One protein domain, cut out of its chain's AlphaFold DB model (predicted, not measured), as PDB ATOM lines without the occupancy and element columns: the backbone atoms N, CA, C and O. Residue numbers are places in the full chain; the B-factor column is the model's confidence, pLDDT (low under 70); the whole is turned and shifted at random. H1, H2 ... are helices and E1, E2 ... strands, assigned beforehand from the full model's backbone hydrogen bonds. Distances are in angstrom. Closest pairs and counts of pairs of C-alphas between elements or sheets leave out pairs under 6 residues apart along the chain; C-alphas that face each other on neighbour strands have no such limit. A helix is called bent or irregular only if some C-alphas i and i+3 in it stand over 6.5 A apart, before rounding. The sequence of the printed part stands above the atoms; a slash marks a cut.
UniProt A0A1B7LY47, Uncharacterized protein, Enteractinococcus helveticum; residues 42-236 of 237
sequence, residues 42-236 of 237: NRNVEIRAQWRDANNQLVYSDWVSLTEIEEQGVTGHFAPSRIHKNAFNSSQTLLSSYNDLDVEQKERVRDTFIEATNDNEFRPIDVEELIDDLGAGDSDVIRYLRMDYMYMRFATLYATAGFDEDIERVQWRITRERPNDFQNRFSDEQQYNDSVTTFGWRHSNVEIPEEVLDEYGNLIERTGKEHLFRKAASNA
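What this domain is: This is residues 42 to 236 of the 237 residues of an uncharacterized protein of Enteractinococcus helveticum (UniProt A0A1B7LY47). Picture a curled, twisted sheet of four strands, with the long helix H5 crossing over one of its faces and H2 crossing it next to H5. H6 and H7 pack on the last residues of H5, H3 and H4 lie toward its first residues, and the loop of residues 182 to 187 sticks out. The printed part has 195 residues, with seven named helices and six named strands in the order E1 E2 H1 H2 H3 E3 E4 H4 H5 E5 E6 H6 H7, a mixed class. The sheet runs E2 E1 E5 E6, all antiparallel, and E3 and E4 form a separate antiparallel pair. The whole is compact, with a radius of gyration of the C-alphas of 17.8 A and spans of 53 by 41 by 32 A.

Where its parts are: Find C-alpha 42 at (-53.588, -0.058, 113.034); from there E1 runs 33.5 A to residue 52. Next come E2, residues 58 to 60, H1, 66 to 74, and H2, 82 to 100, 26.8 A long. H2 is irregular, with C-alphas 84 and 87 7.7 A apart, and has a kink of 29 degrees near residue 89. Read on through H3, 103 to 110, E3, 114 to 116, E4, 122 to 124, and H4, 127 to 134. H5, 139 to 163, runs 35.6 A from (-42.449, 6.302, 138.196). E5, 167 to 177, E6, 195 to 198, H6, 210 to 223, and H7, 226 to 234, follow; H7 ends at (-30.208, 0.428, 98.967).

How they stand to each other: Look first at E1 and E5, where N 44 and O 175 are 2.8 A apart. E1 and E2 are a hairpin, with N 59 and O 51 3.0 A apart; in the hairpin E5 and E6, N 176 and O 195 are 2.8 A apart. H2 and H5 make two layers with this sheet, helices on one face. H5, the hub, runs across the strands at a height of 5.7 A. Its residues 140 to 148 touch H2, closest at the C-alphas of Ser 97 and Tyr 144, 5.0 A. H6 touches H5 about perpendicular, at 75 degrees, closest at the C-alphas of Ala 161 and Gly 217, 5.1 A. H1 and H7 only graze the sheet. H3 touches H4, closest at the C-alphas of Gln 105 and Leu 134, 5.5 A. In the hairpin E3 and E4, N 115 and O 123 are 2.9 A apart. Every O i to N i+4 pair is within hydrogen-bond range in H1, H3, H4, H5, H6 and H7; in H2, 11 of 15 are.

The domain as a whole: The two C-alphas farthest apart, those of Asn 118 and Gln 183, are 58.0 A apart. The printed part has no cut. The links E5 to E6 and E6 to H6 are long. Mean pLDDT of the printed part is 92.0, and no printed residue is under 70.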
ATOM      1  N   ASN A  42     -54.708   0.824 113.332       89.06
ATOM      2  CA  ASN A  42     -53.588  -0.058 113.034       89.06
ATOM      3  C   ASN A  42     -52.301   0.606 113.538       89.06
ATOM      4  O   ASN A  42     -52.149   1.826 113.451       89.06
ATOM      5  N   ARG A  43     -51.395  -0.180 114.126       92.94
ATOM      6  CA  ARG A  43     -50.124   0.308 114.678       92.94
ATOM      7  C   ARG A  43     -48.970  -0.420 114.020       92.94
ATOM      8  O   ARG A  43     -48.798  -1.617 114.246       92.94
ATOM      9  N   ASN A  44     -48.149   0.337 113.313       95.25
ATOM     10  CA  ASN A  44     -46.954  -0.161 112.660       95.25
ATOM     11  C   ASN A  44     -45.730   0.317 113.432       95.25
ATOM     12  O   ASN A  44     -45.533   1.519 113.619       95.25
ATOM     13  N   VAL A  45     -44.943  -0.636 113.925       97.50
ATOM     14  CA  VAL A  45     -43.610  -0.371 114.457       97.50
ATOM     15  C   VAL A  45     -42.650  -0.430 113.292       97.50
ATOM     16  O   VAL A  45     -42.540  -1.461 112.628       97.50
ATOM     17  N   GLU A  46     -41.945   0.666 113.073       98.06
ATOM     18  CA  GLU A  46     -40.934   0.764 112.034       98.06
ATOM     19  C   GLU A  46     -39.597   1.111 112.673       98.06
ATOM     20  O   GLU A  46     -39.538   1.916 113.606       98.06
ATOM     21  N   ILE A  47     -38.528   0.513 112.160       98.19
ATOM     22  CA  ILE A  47     -37.161   0.776 112.598       98.19
ATOM     23  C   ILE A  47     -36.324   1.299 111.441       98.19
ATOM     24  O   ILE A  47     -36.621   1.046 110.277       98.19
ATOM     25  N   ARG A  48     -35.259   2.009 111.776       97.62
ATOM     26  CA  ARG A  48     -34.155   2.314 110.873       97.62
ATOM     27  C   ARG A  48     -32.848   2.168 111.632       97.62
ATOM     28  O   ARG A  48     -32.818   2.345 112.855       97.62
ATOM     29  N   ALA A  49     -31.784   1.866 110.911       97.69
ATOM     30  CA  ALA A  49     -30.470   1.642 111.485       97.69
ATOM     31  C   ALA A  49     -29.445   2.607 110.886       97.69
ATOM     32  O   ALA A  49     -29.655   3.132 109.795       97.69
ATOM     33  N   GLN A  50     -28.360   2.855 111.615       96.94
ATOM     34  CA  GLN A  50     -27.195   3.600 111.149       96.94
ATOM     35  C   GLN A  50     -25.944   2.756 111.388       96.94
ATOM     36  O   GLN A  50     -25.775   2.205 112.478       96.94
ATOM     37  N   TRP A  51     -25.085   2.676 110.378       95.62
ATOM     38  CA  TRP A  51     -23.814   1.951 110.396       95.62
ATOM     39  C   TRP A  51     -22.749   2.749 109.642       95.62
ATOM     40  O   TRP A  51     -23.029   3.827 109.099       95.62
ATOM     41  N   ARG A  52     -21.515   2.243 109.639       94.12
ATOM     42  CA  ARG A  52     -20.434   2.804 108.827       94.12
ATOM     43  C   ARG A  52     -20.288   2.035 107.531       94.12
ATOM     44  O   ARG A  52     -20.166   0.816 107.544       94.12
ATOM     45  N   ASP A  53     -20.269   2.764 106.424       92.81
ATOM     46  CA  ASP A  53     -19.986   2.185 105.116       92.81
ATOM     47  C   ASP A  53     -18.499   1.793 104.978       92.81
ATOM     48  O   ASP A  53     -17.660   2.050 105.847       92.81
ATOM     49  N   ALA A  54     -18.133   1.224 103.826       90.81
ATOM     50  CA  ALA A  54     -16.749   0.855 103.519       90.81
ATOM     51  C   ALA A  54     -15.753   2.040 103.532       90.81
ATOM     52  O   ALA A  54     -14.543   1.821 103.595       90.81
ATOM     53  N   ASN A  55     -16.236   3.288 103.475       91.56
ATOM     54  CA  ASN A  55     -15.434   4.510 103.562       91.56
ATOM     55  C   ASN A  55     -15.424   5.108 104.980       91.56
ATOM     56  O   ASN A  55     -14.940   6.230 105.165       91.56
ATOM     57  N   ASN A  56     -15.940   4.378 105.973       89.44
ATOM     58  CA  ASN A  56     -16.076   4.801 107.365       89.44
ATOM     59  C   ASN A  56     -17.031   6.001 107.568       89.44
ATOM     60  O   ASN A  56     -16.954   6.703 108.584       89.44
ATOM     61  N   GLN A  57     -17.925   6.256 106.607       91.06
ATOM     62  CA  GLN A  57     -18.953   7.293 106.674       91.06
ATOM     63  C   GLN A  57     -20.219   6.745 107.328       91.06
ATOM     64  O   GLN A  57     -20.625   5.616 107.068       91.06
ATOM     65  N   LEU A  58     -20.849   7.554 108.183       92.38
ATOM     66  CA  LEU A  58     -22.109   7.184 108.823       92.38
ATOM     67  C   LEU A  58     -23.254   7.317 107.825       92.38
ATOM     68  O   LEU A  58     -23.576   8.434 107.425       92.38
ATOM     69  N   VAL A  59     -23.886   6.192 107.503       95.44
ATOM     70  CA  VAL A  59     -25.065   6.116 106.636       95.44
ATOM     71  C   VAL A  59     -26.232   5.508 107.398       95.44
ATOM     72  O   VAL A  59     -26.034   4.637 108.247       95.44
ATOM     73  N   TYR A  60     -27.449   5.970 107.131       96.62
ATOM     74  CA  TYR A  60     -28.658   5.427 107.748       96.62
ATOM     75  C   TYR A  60     -29.626   4.853 106.718       96.62
ATOM     76  O   TYR A  60     -29.829   5.429 105.654       96.62
ATOM     77  N   SER A  61     -30.266   3.732 107.058       97.81
ATOM     78  CA  SER A  61     -31.279   3.102 106.210       97.81
ATOM     79  C   SER A  61     -32.563   3.926 106.124       97.81
ATOM     80  O   SER A  61     -32.921   4.689 107.030       97.81
ATOM     81  N   ASP A  62     -33.355   3.635 105.096       97.44
ATOM     82  CA  ASP A  62     -34.793   3.902 105.118       97.44
ATOM     83  C   ASP A  62     -35.505   3.094 106.231       97.44
ATOM     84  O   ASP A  62     -34.923   2.244 106.914       97.44
ATOM     85  N   TRP A  63     -36.793   3.375 106.431       97.75
ATOM     86  CA  TRP A  63     -37.624   2.712 107.438       97.75
ATOM     87  C   TRP A  63     -38.056   1.300 107.011       97.75
ATOM     88  O   TRP A  63     -38.506   1.093 105.885       97.75
ATOM     89  N   VAL A  64     -37.993   0.347 107.943       97.88
ATOM     90  CA  VAL A  64     -38.436  -1.048 107.794       97.88
ATOM     91  C   VAL A  64     -39.560  -1.342 108.785       97.88
ATOM     92  O   VAL A  64     -39.400  -1.121 109.985       97.88
ATOM     93  N   SER A  65     -40.690  -1.872 108.307       96.44
ATOM     94  CA  SER A  65     -41.834  -2.239 109.154       96.44
ATOM     95  C   SER A  65     -41.633  -3.603 109.817       96.44
ATOM     96  O   SER A  65     -41.699  -4.640 109.159       96.44
ATOM     97  N   LEU A  66     -41.447  -3.611 111.140       95.50
ATOM     98  CA  LEU A  66     -41.390  -4.842 111.937       95.50
ATOM     99  C   LEU A  66     -42.765  -5.488 112.078       95.50
ATOM    100  O   LEU A  66     -42.884  -6.712 112.067       95.50
ATOM    101  N   THR A  67     -43.812  -4.665 112.180       94.25
ATOM    102  CA  THR A  67     -45.188  -5.167 112.231       94.25
ATOM    103  C   THR A  67     -45.518  -5.973 110.974       94.25
ATOM    104  O   THR A  67     -46.117  -7.034 111.091       94.25
ATOM    105  N   GLU A  68     -45.071  -5.540 109.791       93.62
ATOM    106  CA  GLU A  68     -45.329  -6.263 108.536       93.62
ATOM    107  C   GLU A  68     -44.652  -7.647 108.497       93.62
ATOM    108  O   GLU A  68     -45.221  -8.611 107.976       93.62
ATOM    109  N   ILE A  69     -43.452  -7.763 109.074       93.62
ATOM    110  CA  ILE A  69     -42.730  -9.036 109.218       93.62
ATOM    111  C   ILE A  69     -43.518  -9.982 110.126       93.62
ATOM    112  O   ILE A  69     -43.815 -11.120 109.756       93.62
ATOM    113  N   GLU A  70     -43.915  -9.497 111.300       92.00
ATOM    114  CA  GLU A  70     -44.651 -10.286 112.283       92.00
ATOM    115  C   GLU A  70     -46.059 -10.683 111.790       92.00
ATOM    116  O   GLU A  70     -46.473 -11.835 111.935       92.00
ATOM    117  N   GLU A  71     -46.790  -9.780 111.133       91.00
ATOM    118  CA  GLU A  71     -48.127 -10.053 110.585       91.00
ATOM    119  C   GLU A  71     -48.116 -11.154 109.520       91.00
ATOM    120  O   GLU A  71     -49.030 -11.991 109.471       91.00
ATOM    121  N   GLN A  72     -47.062 -11.219 108.705       91.50
ATOM    122  CA  GLN A  72     -46.893 -12.296 107.735       91.50
ATOM    123  C   GLN A  72     -46.763 -13.664 108.426       91.50
ATOM    124  O   GLN A  72     -47.321 -14.653 107.948       91.50
ATOM    125  N   GLY A  73     -46.102 -13.719 109.587       85.50
ATOM    126  CA  GLY A  73     -46.005 -14.921 110.421       85.50
ATOM    127  C   GLY A  73     -47.323 -15.337 111.093       85.50
ATOM    128  O   GLY A  73     -47.479 -16.495 111.490       85.50
ATOM    129  N   VAL A  74     -48.288 -14.420 111.210       86.12
ATOM    130  CA  VAL A  74     -49.641 -14.688 111.737       86.12
ATOM    131  C   VAL A  74     -50.611 -15.121 110.641       86.12
ATOM    132  O   VAL A  74     -51.478 -15.966 110.877       86.12
ATOM    133  N   THR A  75     -50.492 -14.545 109.447       84.44
ATOM    134  CA  THR A  75     -51.458 -14.724 108.360       84.44
ATOM    135  C   THR A  75     -51.608 -16.202 107.984       84.44
ATOM    136  O   THR A  75     -50.627 -16.908 107.767       84.44
ATOM    137  N   GLY A  76     -52.850 -16.697 107.948       82.44
ATOM    138  CA  GLY A  76     -53.161 -18.090 107.593       82.44
ATOM    139  C   GLY A  76     -52.869 -19.141 108.676       82.44
ATOM    140  O   GLY A  76     -53.174 -20.313 108.463       82.44
ATOM    141  N   HIS A  77     -52.345 -18.753 109.843       77.19
ATOM    142  CA  HIS A  77     -52.023 -19.675 110.935       77.19
ATOM    143  C   HIS A  77     -53.084 -19.629 112.043       77.19
ATOM    144  O   HIS A  77     -53.402 -18.571 112.580       77.19
ATOM    145  N   PHE A  78     -53.616 -20.792 112.433       77.31
ATOM    146  CA  PHE A  78     -54.640 -20.883 113.488       77.31
ATOM    147  C   PHE A  78     -54.078 -20.649 114.903       77.31
ATOM    148  O   PHE A  78     -54.763 -20.110 115.768       77.31
ATOM    149  N   ALA A  79     -52.819 -21.031 115.133       80.38
ATOM    150  CA  ALA A  79     -52.117 -20.870 116.405       80.38
ATOM    151  C   ALA A  79     -50.695 -20.332 116.159       80.38
ATOM    152  O   ALA A  79     -49.723 -21.074 116.310       80.38
ATOM    153  N   PRO A  80     -50.557 -19.070 115.712       79.69
ATOM    154  CA  PRO A  80     -49.251 -18.489 115.436       79.69
ATOM    155  C   PRO A  80     -48.436 -18.356 116.726       79.69
ATOM    156  O   PRO A  80     -48.991 -18.198 117.820       79.69
ATOM    157  N   SER A  81     -47.110 -18.373 116.587       80.56
ATOM    158  CA  SER A  81     -46.210 -18.073 117.701       80.56
ATOM    159  C   SER A  81     -46.528 -16.700 118.292       80.56
ATOM    160  O   SER A  81     -46.847 -15.753 117.572       80.56
ATOM    161  N   ARG A  82     -46.397 -16.572 119.617       77.44
ATOM    162  CA  ARG A  82     -46.557 -15.283 120.308       77.44
ATOM    163  C   ARG A  82     -45.491 -14.265 119.898       77.44
ATOM    164  O   ARG A  82     -45.747 -13.076 120.041       77.44
ATOM    165  N   ILE A  83     -44.358 -14.737 119.368       76.88
ATOM    166  CA  ILE A  83     -43.272 -13.891 118.855       76.88
ATOM    167  C   ILE A  83     -43.778 -12.984 117.724       76.88
ATOM    168  O   ILE A  83     -43.410 -11.820 117.677       76.88
ATOM    169  N   HIS A  84     -44.728 -13.459 116.912       83.44
ATOM    170  CA  HIS A  84     -45.319 -12.716 115.789       83.44
ATOM    171  C   HIS A  84     -46.330 -11.628 116.197       83.44
ATOM    172  O   HIS A  84     -47.170 -11.213 115.403       83.44
ATOM    173  N   LYS A  85     -46.355 -11.238 117.473       84.44
ATOM    174  CA  LYS A  85     -47.193 -10.138 117.979       84.44
ATOM    175  C   LYS A  85     -46.424  -9.237 118.938       84.44
ATOM    176  O   LYS A  85     -47.047  -8.461 119.670       84.44
ATOM    177  N   ASN A  86     -45.105  -9.381 119.010       90.69
ATOM    178  CA  ASN A  86     -44.284  -8.638 119.948       90.69
ATOM    179  C   ASN A  86     -44.320  -7.151 119.613       90.69
ATOM    180  O   ASN A  86     -44.747  -6.384 120.474       90.69
ATOM    181  N   ALA A  87     -44.016  -6.766 118.370       92.62
ATOM    182  CA  ALA A  87     -44.044  -5.377 117.915       92.62
ATOM    183  C   ALA A  87     -45.417  -4.723 118.149       92.62
ATOM    184  O   ALA A  87     -45.524  -3.628 118.710       92.62
ATOM    185  N   PHE A  88     -46.501  -5.421 117.794       89.62
ATOM    186  CA  PHE A  88     -47.856  -4.897 117.975       89.62
ATOM    187  C   PHE A  88     -48.217  -4.687 119.454       89.62
ATOM    188  O   PHE A  88     -48.761  -3.637 119.816       89.62
ATOM    189  N   ASN A  89     -47.915  -5.654 120.324       89.31
ATOM    190  CA  ASN A  89     -48.238  -5.570 121.752       89.31
ATOM    191  C   ASN A  89     -47.334  -4.571 122.491       89.31
ATOM    192  O   ASN A  89     -47.815  -3.792 123.324       89.31
ATOM    193  N   SER A  90     -46.036  -4.557 122.181       92.75
ATOM    194  CA  SER A  90     -45.082  -3.630 122.788       92.75
ATOM    195  C   SER A  90     -45.370  -2.190 122.375       92.75
ATOM    196  O   SER A  90     -45.241  -1.303 123.215       92.75
ATOM    197  N   SER A  91     -45.866  -1.953 121.151       94.56
ATOM    198  CA  SER A  91     -46.186  -0.598 120.666       94.56
ATOM    199  C   SER A  91     -47.250   0.082 121.514       94.56
ATOM    200  O   SER A  91     -47.130   1.256 121.851       94.56
ATOM    201  N   GLN A  92     -48.275  -0.671 121.921       92.00
ATOM    202  CA  GLN A  92     -49.323  -0.156 122.793       92.00
ATOM    203  C   GLN A  92     -48.766   0.188 124.176       92.00
ATOM    204  O   GLN A  92     -49.154   1.198 124.763       92.00
ATOM    205  N   THR A  93     -47.854  -0.641 124.686       93.75
ATOM    206  CA  THR A  93     -47.235  -0.436 125.999       93.75
ATOM    207  C   THR A  93     -46.324   0.791 125.991       93.75
ATOM    208  O   THR A  93     -46.455   1.625 126.885       93.75
ATOM    209  N   LEU A  94     -45.484   0.944 124.958       95.88
ATOM    210  CA  LEU A  94     -44.601   2.099 124.767       95.88
ATOM    211  C   LEU A  94     -45.399   3.393 124.571       95.88
ATOM    212  O   LEU A  94     -45.109   4.397 125.212       95.88
ATOM    213  N   LEU A  95     -46.441   3.379 123.734       95.00
ATOM    214  CA  LEU A  95     -47.295   4.555 123.554       95.00
ATOM    215  C   LEU A  95     -48.036   4.923 124.835       95.00
ATOM    216  O   LEU A  95     -48.219   6.103 125.107       95.00
ATOM    217  N   SER A  96     -48.481   3.939 125.619       94.81
ATOM    218  CA  SER A  96     -49.084   4.218 126.918       94.81
ATOM    219  C   SER A  96     -48.076   4.876 127.857       94.81
ATOM    220  O   SER A  96     -48.416   5.914 128.403       94.81
ATOM    221  N   SER A  97     -46.852   4.344 128.000       96.00
ATOM    222  CA  SER A  97     -45.840   4.975 128.868       96.00
ATOM    223  C   SER A  97     -45.461   6.358 128.381       96.00
ATOM    224  O   SER A  97     -45.329   7.261 129.186       96.00
ATOM    225  N   TYR A  98     -45.352   6.542 127.068       96.81
ATOM    226  CA  TYR A  98     -45.105   7.847 126.471       96.81
ATOM    227  C   TYR A  98     -46.238   8.838 126.760       96.81
ATOM    228  O   TYR A  98     -45.975  10.005 127.006       96.81
ATOM    229  N   ASN A  99     -47.501   8.406 126.716       95.75
ATOM    230  CA  ASN A  99     -48.636   9.305 126.926       95.75
ATOM    231  C   ASN A  99     -48.802   9.749 128.383       95.75
ATOM    232  O   ASN A  99     -49.362  10.828 128.580       95.75
ATOM    233  N   ASP A 100     -48.322   8.955 129.340       95.94
ATOM    234  CA  ASP A 100     -48.379   9.269 130.772       95.94
ATOM    235  C   ASP A 100     -47.364  10.357 131.171       95.94
ATOM    236  O   ASP A 100     -47.603  11.078 132.132       95.94
ATOM    237  N   LEU A 101     -46.298  10.543 130.381       96.06
ATOM    238  CA  LEU A 101     -45.320  11.621 130.563       96.06
ATOM    239  C   LEU A 101     -45.940  13.016 130.380       96.06
ATOM    240  O   LEU A 101     -46.883  13.209 129.596       96.06
ATOM    241  N   ASP A 102     -45.359  14.018 131.033       95.19
ATOM    242  CA  ASP A 102     -45.691  15.421 130.799       95.19
ATOM    243  C   ASP A 102     -45.165  15.937 129.441       95.19
ATOM    244  O   ASP A 102     -44.631  15.191 128.617       95.19
ATOM    245  N   VAL A 103     -45.403  17.215 129.140       95.06
ATOM    246  CA  VAL A 103     -45.051  17.799 127.836       95.06
ATOM    247  C   VAL A 103     -43.535  17.916 127.649       95.06
ATOM    248  O   VAL A 103     -43.046  17.562 126.579       95.06
ATOM    249  N   GLU A 104     -42.802  18.361 128.669       94.00
ATOM    250  CA  GLU A 104     -41.347  18.557 128.598       94.00
ATOM    251  C   GLU A 104     -40.635  17.200 128.515       94.00
ATOM    252  O   GLU A 104     -39.785  16.980 127.651       94.00
ATOM    253  N   GLN A 105     -41.084  16.233 129.317       95.31
ATOM    254  CA  GLN A 105     -40.639  14.844 129.261       95.31
ATOM    255  C   GLN A 105     -40.891  14.225 127.880       95.31
ATOM    256  O   GLN A 105     -40.003  13.583 127.319       95.31
ATOM    257  N   LYS A 106     -42.078  14.432 127.287       96.25
ATOM    258  CA  LYS A 106     -42.401  13.942 125.932       96.25
ATOM    259  C   LYS A 106     -41.465  14.505 124.874       96.25
ATOM    260  O   LYS A 106     -41.068  13.769 123.971       96.25
ATOM    261  N   GLU A 107     -41.136  15.789 124.952       94.75
ATOM    262  CA  GLU A 107     -40.179  16.409 124.036       94.75
ATOM    263  C   GLU A 107     -38.785  15.805 124.224       94.75
ATOM    264  O   GLU A 107     -38.176  15.357 123.248       94.75
ATOM    265  N   ARG A 108     -38.333  15.668 125.475       94.88
ATOM    266  CA  ARG A 108     -37.015  15.119 125.806       94.88
ATOM    267  C   ARG A 108     -36.835  13.670 125.357       94.88
ATOM    268  O   ARG A 108     -35.799  13.351 124.777       94.88
ATOM    269  N   VAL A 109     -37.817  12.789 125.579       95.25
ATOM    270  CA  VAL A 109     -37.703  11.367 125.189       95.25
ATOM    271  C   VAL A 109     -37.762  11.139 123.679       95.25
ATOM    272  O   VAL A 109     -37.275  10.120 123.179       95.25
ATOM    273  N   ARG A 110     -38.367  12.079 122.942       95.81
ATOM    274  CA  ARG A 110     -38.378  12.065 121.477       95.81
ATOM    275  C   ARG A 110     -37.064  12.537 120.877       95.81
ATOM    276  O   ARG A 110     -36.827  12.254 119.702       95.81
ATOM    277  N   ASP A 111     -36.222  13.196 121.661       96.00
ATOM    278  CA  ASP A 111     -34.865  13.515 121.262       96.00
ATOM    279  C   ASP A 111     -33.950  12.279 121.320       96.00
ATOM    280  O   ASP A 111     -34.312  11.168 121.728       96.00
ATOM    281  N   THR A 112     -32.745  12.462 120.813       95.88
ATOM    282  CA  THR A 112     -31.685  11.476 120.726       95.88
ATOM    283  C   THR A 112     -31.014  11.278 122.090       95.88
ATOM    284  O   THR A 112     -30.801  12.232 122.832       95.88
ATOM    285  N   PHE A 113     -30.695  10.027 122.444       95.94
ATOM    286  CA  PHE A 113     -30.006   9.675 123.703       95.94
ATOM    287  C   PHE A 113     -28.557   9.263 123.443       95.94
ATOM    288  O   PHE A 113     -28.014   8.368 124.091       95.94
ATOM    289  N   ILE A 114     -27.945   9.877 122.437       94.62
ATOM    290  CA  ILE A 114     -26.521   9.743 122.161       94.62
ATOM    291  C   ILE A 114     -25.938  11.140 122.049       94.62
ATOM    292  O   ILE A 114     -26.602  12.066 121.582       94.62
ATOM    293  N   GLU A 115     -24.684  11.265 122.425       91.88
ATOM    294  CA  GLU A 115     -23.928  12.500 122.322       91.88
ATOM    295  C   GLU A 115     -22.657  12.264 121.514       91.88
ATOM    296  O   GLU A 115     -22.098  11.163 121.507       91.88
ATOM    297  N   ALA A 116     -22.231  13.297 120.791       88.69
ATOM    298  CA  ALA A 116     -20.997  13.256 120.027       88.69
ATOM    299  C   ALA A 116     -19.800  13.341 120.978       88.69
ATOM    300  O   ALA A 116     -19.731  14.224 121.835       88.69
ATOM    301  N   THR A 117     -18.839  12.448 120.794       86.31
ATOM    302  CA  THR A 117     -17.519  12.542 121.411       86.31
ATOM    303  C   THR A 117     -16.536  13.178 120.430       86.31
ATOM    304  O   THR A 117     -16.875  13.515 119.290       86.31
ATOM    305  N   ASN A 118     -15.295  13.380 120.872       78.44
ATOM    306  CA  ASN A 118     -14.224  13.750 119.949       78.44
ATOM    307  C   ASN A 118     -14.094  12.673 118.849       78.44
ATOM    308  O   ASN A 118     -14.448  11.518 119.069       78.44
ATOM    309  N   ASP A 119     -13.611  13.062 117.669       74.94
ATOM    310  CA  ASP A 119     -13.296  12.150 116.555       74.94
ATOM    311  C   ASP A 119     -14.486  11.453 115.860       74.94
ATOM    312  O   ASP A 119     -14.338  10.380 115.279       74.94
ATOM    313  N   ASN A 120     -15.657  12.107 115.790       75.12
ATOM    314  CA  ASN A 120     -16.822  11.608 115.027       75.12
ATOM    315  C   ASN A 120     -17.407  10.284 115.574       75.12
ATOM    316  O   ASN A 120     -18.108   9.541 114.870       75.12
ATOM    317  N   GLU A 121     -17.109  10.004 116.836       84.69
ATOM    318  CA  GLU A 121     -17.675   8.928 117.633       84.69
ATOM    319  C   GLU A 121     -18.890   9.435 118.420       84.69
ATOM    320  O   GLU A 121     -19.109  10.640 118.577       84.69
ATOM    321  N   PHE A 122     -19.735   8.507 118.857       89.06
ATOM    322  CA  PHE A 122     -20.930   8.817 119.627       89.06
ATOM    323  C   PHE A 122     -21.053   7.818 120.765       89.06
ATOM    324  O   PHE A 122     -20.811   6.627 120.572       89.06
ATOM    325  N   ARG A 123     -21.478   8.295 121.933       90.62
ATOM    326  CA  ARG A 123     -21.720   7.455 123.108       90.62
ATOM    327  C   ARG A 123     -23.153   7.629 123.609       90.62
ATOM    328  O   ARG A 123     -23.745   8.683 123.369       90.62
ATOM    329  N   PRO A 124     -23.739   6.617 124.269       92.94
ATOM    330  CA  PRO A 124     -25.027   6.784 124.926       92.94
ATOM    331  C   PRO A 124     -24.912   7.817 126.051       92.94
ATOM    332  O   PRO A 124     -23.902   7.845 126.756       92.94
ATOM    333  N   ILE A 125     -25.955   8.630 126.215       92.94
ATOM    334  CA  ILE A 125     -26.110   9.470 127.408       92.94
ATOM    335  C   ILE A 125     -26.274   8.544 128.617       92.94
ATOM    336  O   ILE A 125     -26.918   7.492 128.524       92.94
ATOM    337  N   ASP A 126     -25.660   8.927 129.729       89.94
ATOM    338  CA  ASP A 126     -25.703   8.169 130.971       89.94
ATOM    339  C   ASP A 126     -27.140   8.097 131.531       89.94
ATOM    340  O   ASP A 126     -27.939   9.024 131.367       89.94
ATOM    341  N   VAL A 127     -27.521   6.965 132.135       86.38
ATOM    342  CA  VAL A 127     -28.917   6.763 132.557       86.38
ATOM    343  C   VAL A 127     -29.271   7.645 133.748       86.38
ATOM    344  O   VAL A 127     -30.410   8.104 133.833       86.38
ATOM    345  N   GLU A 128     -28.317   7.918 134.635       88.12
ATOM    346  CA  GLU A 128     -28.500   8.852 135.736       88.12
ATOM    347  C   GLU A 128     -28.731  10.276 135.205       88.12
ATOM    348  O   GLU A 128     -29.666  10.938 135.651       88.12
ATOM    349  N   GLU A 129     -27.980  10.702 134.184       90.81
ATOM    350  CA  GLU A 129     -28.178  11.999 133.517       90.81
ATOM    351  C   GLU A 129     -29.550  12.089 132.831       90.81
ATOM    352  O   GLU A 129     -30.262  13.078 132.990       90.81
ATOM    353  N   LEU A 130     -29.982  11.032 132.133       89.44
ATOM    354  CA  LEU A 130     -31.323  10.980 131.538       89.44
ATOM    355  C   LEU A 130     -32.431  11.076 132.591       89.44
ATOM    356  O   LEU A 130     -33.461  11.700 132.340       89.44
ATOM    357  N   ILE A 131     -32.259  10.435 133.748       90.38
ATOM    358  CA  ILE A 131     -33.233  10.494 134.845       90.38
ATOM    359  C   ILE A 131     -33.272  11.899 135.452       90.38
ATOM    360  O   ILE A 131     -34.363  12.390 135.744       90.38
ATOM    361  N   ASP A 132     -32.122  12.547 135.613       90.25
ATOM    362  CA  ASP A 132     -32.043  13.919 136.112       90.25
ATOM    363  C   ASP A 132     -32.709  14.908 135.141       90.25
ATOM    364  O   ASP A 132     -33.494  15.752 135.580       90.25
ATOM    365  N   ASP A 133     -32.492  14.744 133.830       88.88
ATOM    366  CA  ASP A 133     -33.137  15.525 132.764       88.88
ATOM    367  C   ASP A 133     -34.662  15.340 132.726       88.88
ATOM    368  O   ASP A 133     -35.410  16.286 132.481       88.88
ATOM    369  N   LEU A 134     -35.131  14.101 132.900       89.25
ATOM    370  CA  LEU A 134     -36.545  13.733 132.762       89.25
ATOM    371  C   LEU A 134     -37.348  13.920 134.057       89.25
ATOM    372  O   LEU A 134     -38.578  13.932 134.018       89.25
ATOM    373  N   GLY A 135     -36.674  14.056 135.197       87.88
ATOM    374  CA  GLY A 135     -37.288  14.180 136.513       87.88
ATOM    375  C   GLY A 135     -37.041  12.950 137.384       87.88
ATOM    376  O   GLY A 135     -37.727  11.926 137.289       87.88
ATOM    377  N   ALA A 136     -36.084  13.079 138.304       78.38
ATOM    378  CA  ALA A 136     -35.722  12.017 139.230       78.38
ATOM    379  C   ALA A 136     -36.887  11.620 140.159       78.38
ATOM    380  O   ALA A 136     -37.532  12.457 140.792       78.38
ATOM    381  N   GLY A 137     -37.116  10.309 140.289       77.25
ATOM    382  CA  GLY A 137     -38.132   9.739 141.184       77.25
ATOM    383  C   GLY A 137     -39.536   9.611 140.585       77.25
ATOM    384  O   GLY A 137     -40.418   9.075 141.259       77.25
ATOM    385  N   ASP A 138     -39.743  10.033 139.337       87.38
ATOM    386  CA  ASP A 138     -41.003   9.834 138.624       87.38
ATOM    387  C   ASP A 138     -41.139   8.378 138.131       87.38
ATOM    388  O   ASP A 138     -40.323   7.856 137.361       87.38
ATOM    389  N   SER A 139     -42.185   7.686 138.591       91.50
ATOM    390  CA  SER A 139     -42.449   6.302 138.196       91.50
ATOM    391  C   SER A 139     -42.791   6.154 136.714       91.50
ATOM    392  O   SER A 139     -42.500   5.100 136.139       91.50
ATOM    393  N   ASP A 140     -43.383   7.176 136.098       93.75
ATOM    394  CA  ASP A 140     -43.779   7.143 134.691       93.75
ATOM    395  C   ASP A 140     -42.555   7.275 133.778       93.75
ATOM    396  O   ASP A 140     -42.429   6.518 132.810       93.75
ATOM    397  N   VAL A 141     -41.577   8.100 134.168       93.25
ATOM    398  CA  VAL A 141     -40.253   8.177 133.526       93.25
ATOM    399  C   VAL A 141     -39.542   6.830 133.582       93.25
ATOM    400  O   VAL A 141     -39.115   6.307 132.552       93.25
ATOM    401  N   ILE A 142     -39.468   6.200 134.760       92.19
ATOM    402  CA  ILE A 142     -38.826   4.882 134.910       92.19
ATOM    403  C   ILE A 142     -39.534   3.829 134.046       92.19
ATOM    404  O   ILE A 142     -38.886   2.983 133.419       92.19
ATOM    405  N   ARG A 143     -40.871   3.860 133.999       93.38
ATOM    406  CA  ARG A 143     -41.667   2.953 133.162       93.38
ATOM    407  C   ARG A 143     -41.372   3.163 131.681       93.38
ATOM    408  O   ARG A 143     -41.222   2.174 130.960       93.38
ATOM    409  N   TYR A 144     -41.271   4.415 131.241       95.75
ATOM    410  CA  TYR A 144     -40.911   4.760 129.875       95.75
ATOM    411  C   TYR A 144     -39.488   4.302 129.534       95.75
ATOM    412  O   TYR A 144     -39.322   3.577 128.559       95.75
ATOM    413  N   LEU A 145     -38.479   4.628 130.349       94.06
ATOM    414  CA  LEU A 145     -37.076   4.281 130.079       94.06
ATOM    415  C   LEU A 145     -36.849   2.767 129.980       94.06
ATOM    416  O   LEU A 145     -36.058   2.305 129.161       94.06
ATOM    417  N   ARG A 146     -37.598   1.958 130.744       93.62
ATOM    418  CA  ARG A 146     -37.587   0.492 130.578       93.62
ATOM    419  C   ARG A 146     -38.110   0.055 129.211       93.62
ATOM    420  O   ARG A 146     -37.561  -0.873 128.620       93.62
ATOM    421  N   MET A 147     -39.173   0.696 128.727       95.56
ATOM    422  CA  MET A 147     -39.703   0.438 127.389       95.56
ATOM    423  C   MET A 147     -38.757   0.950 126.301       95.56
ATOM    424  O   MET A 147     -38.575   0.250 125.312       95.56
ATOM    425  N   ASP A 148     -38.125   2.107 126.495       95.56
ATOM    426  CA  ASP A 148     -37.119   2.675 125.589       95.56
ATOM    427  C   ASP A 148     -35.918   1.731 125.440       95.56
ATOM    428  O   ASP A 148     -35.583   1.330 124.328       95.56
ATOM    429  N   TYR A 149     -35.366   1.246 126.558       94.12
ATOM    430  CA  TYR A 149     -34.287   0.258 126.555       94.12
ATOM    431  C   TYR A 149     -34.697  -1.052 125.866       94.12
ATOM    432  O   TYR A 149     -33.938  -1.610 125.074       94.12
ATOM    433  N   MET A 150     -35.915  -1.541 126.122       95.06
ATOM    434  CA  MET A 150     -36.449  -2.724 125.440       95.06
ATOM    435  C   MET A 150     -36.549  -2.503 123.925       95.06
ATOM    436  O   MET A 150     -36.155  -3.387 123.168       95.06
ATOM    437  N   TYR A 151     -37.016  -1.332 123.488       96.81
ATOM    438  CA  TYR A 151     -37.135  -0.981 122.073       96.81
ATOM    439  C   TYR A 151     -35.789  -0.785 121.388       96.81
ATOM    440  O   TYR A 151     -35.642  -1.215 120.248       96.81
ATOM    441  N   MET A 152     -34.803  -0.215 122.081       96.38
ATOM    442  CA  MET A 152     -33.424  -0.156 121.606       96.38
ATOM    443  C   MET A 152     -32.911  -1.571 121.316       96.38
ATOM    444  O   MET A 152     -32.549  -1.859 120.180       96.38
ATOM    445  N   ARG A 153     -33.016  -2.502 122.278       95.19
ATOM    446  CA  ARG A 153     -32.596  -3.901 122.066       95.19
ATOM    447  C   ARG A 153     -33.380  -4.586 120.951       95.19
ATOM    448  O   ARG A 153     -32.809  -5.321 120.154       95.19
ATOM    449  N   PHE A 154     -34.691  -4.371 120.914       94.44
ATOM    450  CA  PHE A 154     -35.585  -4.976 119.930       94.44
ATOM    451  C   PHE A 154     -35.280  -4.501 118.508       94.44
ATOM    452  O   PHE A 154     -35.211  -5.316 117.591       94.44
ATOM    453  N   ALA A 155     -35.053  -3.199 118.331       96.81
ATOM    454  CA  ALA A 155     -34.654  -2.625 117.058       96.81
ATOM    455  C   ALA A 155     -33.255  -3.099 116.650       96.81
ATOM    456  O   ALA A 155     -33.084  -3.470 115.493       96.81
ATOM    457  N   THR A 156     -32.296  -3.163 117.583       96.50
ATOM    458  CA  THR A 156     -30.959  -3.711 117.315       96.50
ATOM    459  C   THR A 156     -31.038  -5.153 116.826       96.50
ATOM    460  O   THR A 156     -30.452  -5.461 115.800       96.50
ATOM    461  N   LEU A 157     -31.813  -6.023 117.484       94.50
ATOM    462  CA  LEU A 157     -31.960  -7.429 117.078       94.50
ATOM    463  C   LEU A 157     -32.400  -7.573 115.617       94.50
ATOM    464  O   LEU A 157     -31.761  -8.283 114.846       94.50
ATOM    465  N   TYR A 158     -33.472  -6.879 115.230       95.38
ATOM    466  CA  TYR A 158     -33.959  -6.923 113.852       95.38
ATOM    467  C   TYR A 158     -33.014  -6.233 112.868       95.38
ATOM    468  O   TYR A 158     -32.878  -6.701 111.742       95.38
ATOM    469  N   ALA A 159     -32.382  -5.127 113.264       96.81
ATOM    470  CA  ALA A 159     -31.449  -4.410 112.406       96.81
ATOM    471  C   ALA A 159     -30.208  -5.261 112.109       96.81
ATOM    472  O   ALA A 159     -29.882  -5.453 110.943       96.81
ATOM    473  N   THR A 160     -29.570  -5.825 113.138       95.62
ATOM    474  CA  THR A 160     -28.387  -6.681 112.993       95.62
ATOM    475  C   THR A 160     -28.712  -7.949 112.207       95.62
ATOM    476  O   THR A 160     -27.961  -8.309 111.309       95.62
ATOM    477  N   ALA A 161     -29.855  -8.594 112.467       94.69
ATOM    478  CA  ALA A 161     -30.258  -9.790 111.724       94.69
ATOM    479  C   ALA A 161     -30.691  -9.505 110.271       94.69
ATOM    480  O   ALA A 161     -30.629 -10.395 109.428       94.69
ATOM    481  N   GLY A 162     -31.190  -8.300 109.979       95.50
ATOM    482  CA  GLY A 162     -31.804  -7.979 108.688       95.50
ATOM    483  C   GLY A 162     -30.906  -7.227 107.704       95.50
ATOM    484  O   GLY A 162     -31.052  -7.422 106.498       95.50
ATOM    485  N   PHE A 163     -30.018  -6.354 108.189       94.69
ATOM    486  CA  PHE A 163     -29.178  -5.509 107.332       94.69
ATOM    487  C   PHE A 163     -27.825  -6.129 106.974       94.69
ATOM    488  O   PHE A 163     -27.269  -5.706 105.968       94.69
ATOM    489  N   ASP A 164     -27.345  -7.130 107.723       89.00
ATOM    490  CA  ASP A 164     -26.006  -7.731 107.541       89.00
ATOM    491  C   ASP A 164     -24.870  -6.687 107.620       89.00
ATOM    492  O   ASP A 164     -23.902  -6.712 106.867       89.00
ATOM    493  N   GLU A 165     -25.024  -5.721 108.529       93.19
ATOM    494  CA  GLU A 165     -24.114  -4.592 108.740       93.19
ATOM    495  C   GLU A 165     -23.791  -4.453 110.233       93.19
ATOM    496  O   GLU A 165     -24.574  -4.875 111.094       93.19
ATOM    497  N   ASP A 166     -22.665  -3.814 110.558       92.69
ATOM    498  CA  ASP A 166     -22.305  -3.509 111.947       92.69
ATOM    499  C   ASP A 166     -23.098  -2.293 112.452       92.69
ATOM    500  O   ASP A 166     -22.748  -1.128 112.232       92.69
ATOM    501  N   ILE A 167     -24.252  -2.573 113.060       95.50
ATOM    502  CA  ILE A 167     -25.223  -1.554 113.456       95.50
ATOM    503  C   ILE A 167     -24.726  -0.771 114.671       95.50
ATOM    504  O   ILE A 167     -24.786  -1.250 115.802       95.50
ATOM    505  N   GLU A 168     -24.367   0.496 114.462       94.94
ATOM    506  CA  GLU A 168     -23.979   1.395 115.552       94.94
ATOM    507  C   GLU A 168     -25.183   1.981 116.290       94.94
ATOM    508  O   GLU A 168     -25.128   2.235 117.497       94.94
ATOM    509  N   ARG A 169     -26.255   2.320 115.566       96.06
ATOM    510  CA  ARG A 169     -27.411   3.021 116.144       96.06
ATOM    511  C   ARG A 169     -28.702   2.566 115.522       96.06
ATOM    512  O   ARG A 169     -28.777   2.213 114.347       96.06
ATOM    513  N   VAL A 170     -29.746   2.690 116.317       97.81
ATOM    514  CA  VAL A 170     -31.102   2.384 115.903       97.81
ATOM    515  C   VAL A 170     -32.025   3.535 116.233       97.81
ATOM    516  O   VAL A 170     -31.823   4.296 117.183       97.81
ATOM    517  N   GLN A 171     -33.056   3.662 115.417       97.81
ATOM    518  CA  GLN A 171     -34.175   4.541 115.664       97.81
ATOM    519  C   GLN A 171     -35.463   3.788 115.346       97.81
ATOM    520  O   GLN A 171     -35.501   2.958 114.439       97.81
ATOM    521  N   TRP A 172     -36.534   4.094 116.071       98.38
ATOM    522  CA  TRP A 172     -37.857   3.560 115.789       98.38
ATOM    523  C   TRP A 172     -38.910   4.665 115.715       98.38
ATOM    524  O   TRP A 172     -38.778   5.754 116.286       98.38
ATOM    525  N   ARG A 173     -39.998   4.359 115.016       98.00
ATOM    526  CA  ARG A 173     -41.224   5.150 115.015       98.00
ATOM    527  C   ARG A 173     -42.433   4.237 115.123       98.00
ATOM    528  O   ARG A 173     -42.386   3.060 114.764       98.00
ATOM    529  N   ILE A 174     -43.523   4.798 115.627       97.62
ATOM    530  CA  ILE A 174     -44.822   4.140 115.647       97.62
ATOM    531  C   ILE A 174     -45.766   4.943 114.769       97.62
ATOM    532  O   ILE A 174     -46.116   6.082 115.098       97.62
ATOM    533  N   THR A 175     -46.189   4.325 113.676       96.56
ATOM    534  CA  THR A 175     -47.180   4.874 112.757       96.56
ATOM    535  C   THR A 175     -48.548   4.323 113.137       96.56
ATOM    536  O   THR A 175     -48.745   3.115 113.264       96.56
ATOM    537  N   ARG A 176     -49.494   5.225 113.394       93.94
ATOM    538  CA  ARG A 176     -50.886   4.908 113.709       93.94
ATOM    539  C   ARG A 176     -51.755   5.288 112.530       93.94
ATOM    540  O   ARG A 176     -51.958   6.475 112.279       93.94
ATOM    541  N   GLU A 177     -52.296   4.279 111.875       91.56
ATOM    542  CA  GLU A 177     -53.191   4.433 110.740       91.56
ATOM    543  C   GLU A 177     -54.629   4.210 111.209       91.56
ATOM    544  O   GLU A 177     -54.945   3.213 111.868       91.56
ATOM    545  N   ARG A 178     -55.522   5.142 110.879       90.06
ATOM    546  CA  ARG A 178     -56.955   4.959 111.100       90.06
ATOM    547  C   ARG A 178     -57.601   4.530 109.781       90.06
ATOM    548  O   ARG A 178     -57.625   5.341 108.857       90.06
ATOM    549  N   PRO A 179     -58.177   3.316 109.697       87.56
ATOM    550  CA  PRO A 179     -58.855   2.885 108.488       87.56
ATOM    551  C   PRO A 179     -60.088   3.748 108.224       87.56
ATOM    552  O   PRO A 179     -60.685   4.327 109.146       87.56
ATOM    553  N   ASN A 180     -60.496   3.773 106.958       88.44
ATOM    554  CA  ASN A 180     -61.721   4.430 106.527       88.44
ATOM    555  C   ASN A 180     -62.921   3.946 107.345       88.44
ATOM    556  O   ASN A 180     -63.048   2.771 107.708       88.44
ATOM    557  N   ASP A 181     -63.831   4.870 107.644       87.88
ATOM    558  CA  ASP A 181     -65.071   4.502 108.302       87.88
ATOM    559  C   ASP A 181     -65.886   3.574 107.404       87.88
ATOM    560  O   ASP A 181     -65.758   3.568 106.182       87.88
ATOM    561  N   PHE A 182     -66.777   2.797 108.021       84.12
ATOM    562  CA  PHE A 182     -67.521   1.739 107.341       84.12
ATOM    563  C   PHE A 182     -68.203   2.188 106.036       84.12
ATOM    564  O   PHE A 182     -68.285   1.391 105.100       84.12
ATOM    565  N   GLN A 183     -68.667   3.441 105.958       88.69
ATOM    566  CA  GLN A 183     -69.302   3.998 104.756       88.69
ATOM    567  C   GLN A 183     -68.335   4.166 103.576       88.69
ATOM    568  O   GLN A 183     -68.758   4.032 102.435       88.69
ATOM    569  N   ASN A 184     -67.045   4.370 103.843       87.81
ATOM    570  CA  ASN A 184     -65.992   4.560 102.844       87.81
ATOM    571  C   ASN A 184     -64.974   3.405 102.842       87.81
ATOM    572  O   ASN A 184     -63.862   3.557 102.353       87.81
ATOM    573  N   ARG A 185     -65.328   2.229 103.380       84.75
ATOM    574  CA  ARG A 185     -64.401   1.087 103.550       84.75
ATOM    575  C   ARG A 185     -63.817   0.510 102.253       84.75
ATOM    576  O   ARG A 185     -62.880  -0.270 102.321       84.75
ATOM    577  N   PHE A 186     -64.412   0.838 101.108       91.00
ATOM    578  CA  PHE A 186     -63.945   0.440  99.775       91.00
ATOM    579  C   PHE A 186     -63.362   1.619  98.982       91.00
ATOM    580  O   PHE A 186     -63.091   1.473  97.798       91.00
ATOM    581  N   SER A 187     -63.251   2.795  99.605       90.19
ATOM    582  CA  SER A 187     -62.566   3.941  99.014       90.19
ATOM    583  C   SER A 187     -61.063   3.720  99.100       90.19
ATOM    584  O   SER A 187     -60.566   3.420 100.186       90.19
ATOM    585  N   ASP A 188     -60.365   3.936  97.988       88.88
ATOM    586  CA  ASP A 188     -58.900   3.972  97.949       88.88
ATOM    587  C   ASP A 188     -58.348   5.268  98.570       88.88
ATOM    588  O   ASP A 188     -57.207   5.315  99.022       88.88
ATOM    589  N   GLU A 189     -59.158   6.333  98.623       89.88
ATOM    590  CA  GLU A 189     -58.795   7.579  99.298       89.88
ATOM    591  C   GLU A 189     -58.930   7.421 100.817       89.88
ATOM    592  O   GLU A 189     -60.006   7.077 101.326       89.88
ATOM    593  N   GLN A 190     -57.835   7.673 101.537       87.50
ATOM    594  CA  GLN A 190     -57.775   7.601 102.992       87.50
ATOM    595  C   GLN A 190     -58.439   8.834 103.623       87.50
ATOM    596  O   GLN A 190     -58.099   9.974 103.322       87.50
ATOM    597  N   GLN A 191     -59.386   8.615 104.534       88.88
ATOM    598  CA  GLN A 191     -60.131   9.691 105.199       88.88
ATOM    599  C   GLN A 191     -59.339  10.407 106.299       88.88
ATOM    600  O   GLN A 191     -59.731  11.488 106.742       88.88
ATOM    601  N   TYR A 192     -58.291   9.769 106.809       90.31
ATOM    602  CA  TYR A 192     -57.550  10.210 107.980       90.31
ATOM    603  C   TYR A 192     -56.063  10.187 107.672       90.31
ATOM    604  O   TYR A 192     -55.579   9.218 107.104       90.31
ATOM    605  N   ASN A 193     -55.344  11.226 108.089       91.25
ATOM    606  CA  ASN A 193     -53.889  11.217 108.015       91.25
ATOM    607  C   ASN A 193     -53.312  10.293 109.087       91.25
ATOM    608  O   ASN A 193     -53.822  10.234 110.213       91.25
ATOM    609  N   ASP A 194     -52.196   9.658 108.758       92.19
ATOM    610  CA  ASP A 194     -51.440   8.858 109.707       92.19
ATOM    611  C   ASP A 194     -50.858   9.726 110.826       92.19
ATOM    612  O   ASP A 194     -50.383  10.846 110.619       92.19
ATOM    613  N   SER A 195     -50.867   9.187 112.043       93.44
ATOM    614  CA  SER A 195     -50.182   9.794 113.181       93.44
ATOM    615  C   SER A 195     -48.870   9.065 113.434       93.44
ATOM    616  O   SER A 195     -48.874   7.915 113.871       93.44
ATOM    617  N   VAL A 196     -47.751   9.753 113.217       96.00
ATOM    618  CA  VAL A 196     -46.403   9.199 113.401       96.00
ATOM    619  C   VAL A 196     -45.783   9.734 114.688       96.00
ATOM    620  O   VAL A 196     -45.708  10.944 114.902       96.00
ATOM    621  N   THR A 197     -45.330   8.832 115.557       96.62
ATOM    622  CA  THR A 197     -44.522   9.167 116.741       96.62
ATOM    623  C   THR A 197     -43.117   8.616 116.548       96.62
ATOM    624  O   THR A 197     -42.911   7.410 116.645       96.62
ATOM    625  N   THR A 198     -42.170   9.503 116.245       97.75
ATOM    626  CA  THR A 198     -40.749   9.169 116.061       97.75
ATOM    627  C   THR A 198     -39.969   9.468 117.332       97.75
ATOM    628  O   THR A 198     -40.172  10.532 117.930       97.75
ATOM    629  N   PHE A 199     -39.079   8.548 117.692       97.69
ATOM    630  CA  PHE A 199     -38.134   8.668 118.798       97.69
ATOM    631  C   PHE A 199     -36.733   8.925 118.244       97.69
ATOM    632  O   PHE A 199     -36.473   8.596 117.091       97.69
ATOM    633  N   GLY A 200     -35.850   9.560 119.012       97.00
ATOM    634  CA  GLY A 200     -34.501   9.901 118.563       97.00
ATOM    635  C   GLY A 200     -33.581   8.687 118.433       97.00
ATOM    636  O   GLY A 200     -33.977   7.547 118.669       97.00
ATOM    637  N   TRP A 201     -32.334   8.922 118.027       97.50
ATOM    638  CA  TRP A 201     -31.357   7.837 117.905       97.50
ATOM    639  C   TRP A 201     -30.978   7.264 119.276       97.50
ATOM    640  O   TRP A 201     -30.921   7.989 120.277       97.50
ATOM    641  N   ARG A 202     -30.708   5.956 119.310       96.94
ATOM    642  CA  ARG A 202     -30.102   5.238 120.436       96.94
ATOM    643  C   ARG A 202     -28.865   4.497 119.957       96.94
ATOM    644  O   ARG A 202     -28.855   3.977 118.842       96.94
ATOM    645  N   HIS A 203     -27.841   4.446 120.799       95.25
ATOM    646  CA  HIS A 203     -26.640   3.674 120.515       95.25
ATOM    647  C   HIS A 203     -26.917   2.187 120.747       95.25
ATOM    648  O   HIS A 203     -27.513   1.812 121.757       95.25
ATOM    649  N   SER A 204     -26.498   1.357 119.801       91.81
ATOM    650  CA  SER A 204     -26.621  -0.091 119.858       91.81
ATOM    651  C   SER A 204     -25.478  -0.655 120.705       91.81
ATOM    652  O   SER A 204     -24.420  -1.000 120.199       91.81
ATOM    653  N   ASN A 205     -25.665  -0.707 122.021       83.31
ATOM    654  CA  ASN A 205     -24.660  -1.203 122.971       83.31
ATOM    655  C   ASN A 205     -24.918  -2.655 123.408       83.31
ATOM    656  O   ASN A 205     -24.616  -3.038 124.539       83.31
ATOM    657  N   VAL A 206     -25.550  -3.449 122.542       84.69
ATOM    658  CA  VAL A 206     -26.073  -4.771 122.888       84.69
ATOM    659  C   VAL A 206     -25.255  -5.838 122.187       84.69
ATOM    660  O   VAL A 206     -25.335  -5.983 120.972       84.69
ATOM    661  N   GLU A 207     -24.543  -6.644 122.964       87.75
ATOM    662  CA  GLU A 207     -23.996  -7.900 122.461       87.75
ATOM    663  C   GLU A 207     -25.134  -8.915 122.304       87.75
ATOM    664  O   GLU A 207     -25.859  -9.225 123.260       87.75
ATOM    665  N   ILE A 208     -25.319  -9.414 121.083       88.88
ATOM    666  CA  ILE A 208     -26.348 -10.400 120.759       88.88
ATOM    667  C   ILE A 208     -25.658 -11.740 120.483       88.88
ATOM    668  O   ILE A 208     -24.789 -11.798 119.614       88.88
ATOM    669  N   PRO A 209     -26.029 -12.826 121.187       93.44
ATOM    670  CA  PRO A 209     -25.524 -14.156 120.872       93.44
ATOM    671  C   PRO A 209     -25.876 -14.567 119.439       93.44
ATOM    672  O   PRO A 209     -27.005 -14.356 119.001       93.44
ATOM    673  N   GLU A 210     -24.941 -15.219 118.751       92.12
ATOM    674  CA  GLU A 210     -25.096 -15.662 117.355       92.12
ATOM    675  C   GLU A 210     -26.355 -16.523 117.148       92.12
ATOM    676  O   GLU A 210     -27.149 -16.242 116.260       92.12
ATOM    677  N   GLU A 211     -26.646 -17.457 118.064       94.00
ATOM    678  CA  GLU A 211     -27.863 -18.290 118.026       94.00
ATOM    679  C   GLU A 211     -29.167 -17.463 118.004       94.00
ATOM    680  O   GLU A 211     -30.159 -17.852 117.390       94.00
ATOM    681  N   VAL A 212     -29.181 -16.305 118.673       91.75
ATOM    682  CA  VAL A 212     -30.349 -15.414 118.674       91.75
ATOM    683  C   VAL A 212     -30.453 -14.675 117.341       91.75
ATOM    684  O   VAL A 212     -31.560 -14.530 116.825       91.75
ATOM    685  N   LEU A 213     -29.329 -14.222 116.780       91.56
ATOM    686  CA  LEU A 213     -29.312 -13.590 115.458       91.56
ATOM    687  C   LEU A 213     -29.796 -14.559 114.381       91.56
ATOM    688  O   LEU A 213     -30.641 -14.171 113.576       91.56
ATOM    689  N   ASP A 214     -29.361 -15.818 114.433       92.62
ATOM    690  CA  ASP A 214     -29.794 -16.864 113.506       92.62
ATOM    691  C   ASP A 214     -31.313 -17.076 113.551       92.62
ATOM    692  O   ASP A 214     -31.963 -17.163 112.511       92.62
ATOM    693  N   GLU A 215     -31.924 -17.114 114.741       91.25
ATOM    694  CA  GLU A 215     -33.379 -17.275 114.862       91.25
ATOM    695  C   GLU A 215     -34.145 -16.076 114.278       91.25
ATOM    696  O   GLU A 215     -35.170 -16.252 113.612       91.25
ATOM    697  N   TYR A 216     -33.651 -14.852 114.485       91.00
ATOM    698  CA  TYR A 216     -34.258 -13.656 113.895       91.00
ATOM    699  C   TYR A 216     -34.029 -13.579 112.379       91.00
ATOM    700  O   TYR A 216     -34.955 -13.213 111.653       91.00
ATOM    701  N   GLY A 217     -32.862 -13.991 111.885       92.88
ATOM    702  CA  GLY A 217     -32.592 -14.143 110.454       92.88
ATOM    703  C   GLY A 217     -33.552 -15.148 109.812       92.88
ATOM    704  O   GLY A 217     -34.267 -14.810 108.868       92.88
ATOM    705  N   ASN A 218     -33.691 -16.334 110.414       91.56
ATOM    706  CA  ASN A 218     -34.634 -17.373 109.987       91.56
ATOM    707  C   ASN A 218     -36.094 -16.892 110.025       91.56
ATOM    708  O   ASN A 218     -36.908 -17.268 109.176       91.56
ATOM    709  N   LEU A 219     -36.467 -16.067 111.009       90.19
ATOM    710  CA  LEU A 219     -37.793 -15.452 111.082       90.19
ATOM    711  C   LEU A 219     -38.048 -14.528 109.882       90.19
ATOM    712  O   LEU A 219     -39.117 -14.610 109.266       90.19
ATOM    713  N   ILE A 220     -37.090 -13.661 109.557       93.31
ATOM    714  CA  ILE A 220     -37.192 -12.724 108.432       93.31
ATOM    715  C   ILE A 220     -37.235 -13.505 107.107       93.31
ATOM    716  O   ILE A 220     -38.094 -13.223 106.266       93.31
ATOM    717  N   GLU A 221     -36.403 -14.538 106.957       92.81
ATOM    718  CA  GLU A 221     -36.374 -15.406 105.772       92.81
ATOM    719  C   GLU A 221     -37.694 -16.169 105.592       92.81
ATOM    720  O   GLU A 221     -38.339 -16.104 104.544       92.81
ATOM    721  N   ARG A 222     -38.190 -16.828 106.646       89.81
ATOM    722  CA  ARG A 222     -39.444 -17.601 106.592       89.81
ATOM    723  C   ARG A 222     -40.657 -16.743 106.226       89.81
ATOM    724  O   ARG A 222     -41.633 -17.260 105.682       89.81
ATOM    725  N   THR A 223     -40.632 -15.454 106.558       90.62
ATOM    726  CA  THR A 223     -41.705 -14.516 106.198       90.62
ATOM    727  C   THR A 223     -41.532 -13.927 104.791       90.62
ATOM    728  O   THR A 223     -42.466 -13.304 104.284       90.62
ATOM    729  N   GLY A 224     -40.395 -14.148 104.120       92.62
ATOM    730  CA  GLY A 224     -40.100 -13.608 102.788       92.62
ATOM    731  C   GLY A 224     -39.945 -12.082 102.773       92.62
ATOM    732  O   GLY A 224     -40.229 -11.418 101.765       92.62
ATOM    733  N   LYS A 225     -39.591 -11.491 103.921       94.75
ATOM    734  CA  LYS A 225     -39.523 -10.037 104.130       94.75
ATOM    735  C   LYS A 225     -38.097  -9.480 104.123       94.75
ATOM    736  O   LYS A 225     -37.912  -8.292 104.366       94.75
ATOM    737  N   GLU A 226     -37.098 -10.266 103.729       95.50
ATOM    738  CA  GLU A 226     -35.699  -9.838 103.554       95.50
ATOM    739  C   GLU A 226     -35.582  -8.680 102.552       95.50
ATOM    740  O   GLU A 226     -34.688  -7.838 102.618       95.50
ATOM    741  N   HIS A 227     -36.502  -8.624 101.584       95.38
ATOM    742  CA  HIS A 227     -36.554  -7.544 100.603       95.38
ATOM    743  C   HIS A 227     -36.821  -6.165 101.235       95.38
ATOM    744  O   HIS A 227     -36.416  -5.165 100.645       95.38
ATOM    745  N   LEU A 228     -37.465  -6.096 102.410       96.44
ATOM    746  CA  LEU A 228     -37.694  -4.833 103.118       96.44
ATOM    747  C   LEU A 228     -36.366  -4.228 103.583       96.44
ATOM    748  O   LEU A 228     -36.111  -3.054 103.323       96.44
ATOM    749  N   PHE A 229     -35.494  -5.043 104.182       97.12
ATOM    750  CA  PHE A 229     -34.169  -4.615 104.631       97.12
ATOM    751  C   PHE A 229     -33.258  -4.272 103.454       97.12
ATOM    752  O   PHE A 229     -32.678  -3.191 103.429       97.12
ATOM    753  N   ARG A 230     -33.213  -5.116 102.412       95.56
ATOM    754  CA  ARG A 230     -32.416  -4.831 101.203       95.56
ATOM    755  C   ARG A 230     -32.827  -3.527 100.522       95.56
ATOM    756  O   ARG A 230     -31.966  -2.749 100.123       95.56
ATOM    757  N   LYS A 231     -34.136  -3.272 100.405       96.19
ATOM    758  CA  LYS A 231     -34.662  -2.015  99.856       96.19
ATOM    759  C   LYS A 231     -34.304  -0.823 100.746       96.19
ATOM    760  O   LYS A 231     -33.949   0.234 100.233       96.19
ATOM    761  N   ALA A 232     -34.402  -0.988 102.063       96.25
ATOM    762  CA  ALA A 232     -34.083   0.083 102.993       96.25
ATOM    763  C   ALA A 232     -32.583   0.425 103.009       96.25
ATOM    764  O   ALA A 232     -32.233   1.600 103.088       96.25
ATOM    765  N   ALA A 233     -31.711  -0.577 102.869       94.69
ATOM    766  CA  ALA A 233     -30.266  -0.398 102.740       94.69
ATOM    767  C   ALA A 233     -29.867   0.221 101.394       94.69
ATOM    768  O   ALA A 233     -29.003   1.090 101.354       94.69
ATOM    769  N   SER A 234     -30.521  -0.152 100.285       93.31
ATOM    770  CA  SER A 234     -30.208   0.428  98.967       93.31
ATOM    771  C   SER A 234     -30.498   1.927  98.868       93.31
ATOM    772  O   SER A 234     -29.965   2.597  97.989       93.31
ATOM    773  N   ASN A 235     -31.352   2.436  99.754       91.75
ATOM    774  CA  ASN A 235     -31.717   3.844  99.846       91.75
ATOM    775  C   ASN A 235     -30.973   4.576 100.975       91.75
ATOM    776  O   ASN A 235     -31.387   5.677 101.339       91.75
ATOM    777  N   ALA A 236     -29.935   3.965 101.556       90.06
ATOM    778  CA  ALA A 236     -29.213   4.559 102.671       90.06
ATOM    779  C   ALA A 236     -28.584   5.909 102.288       90.06
ATOM    780  O   ALA A 236     -28.105   6.091 101.163       90.06
TER     781      ALA A 236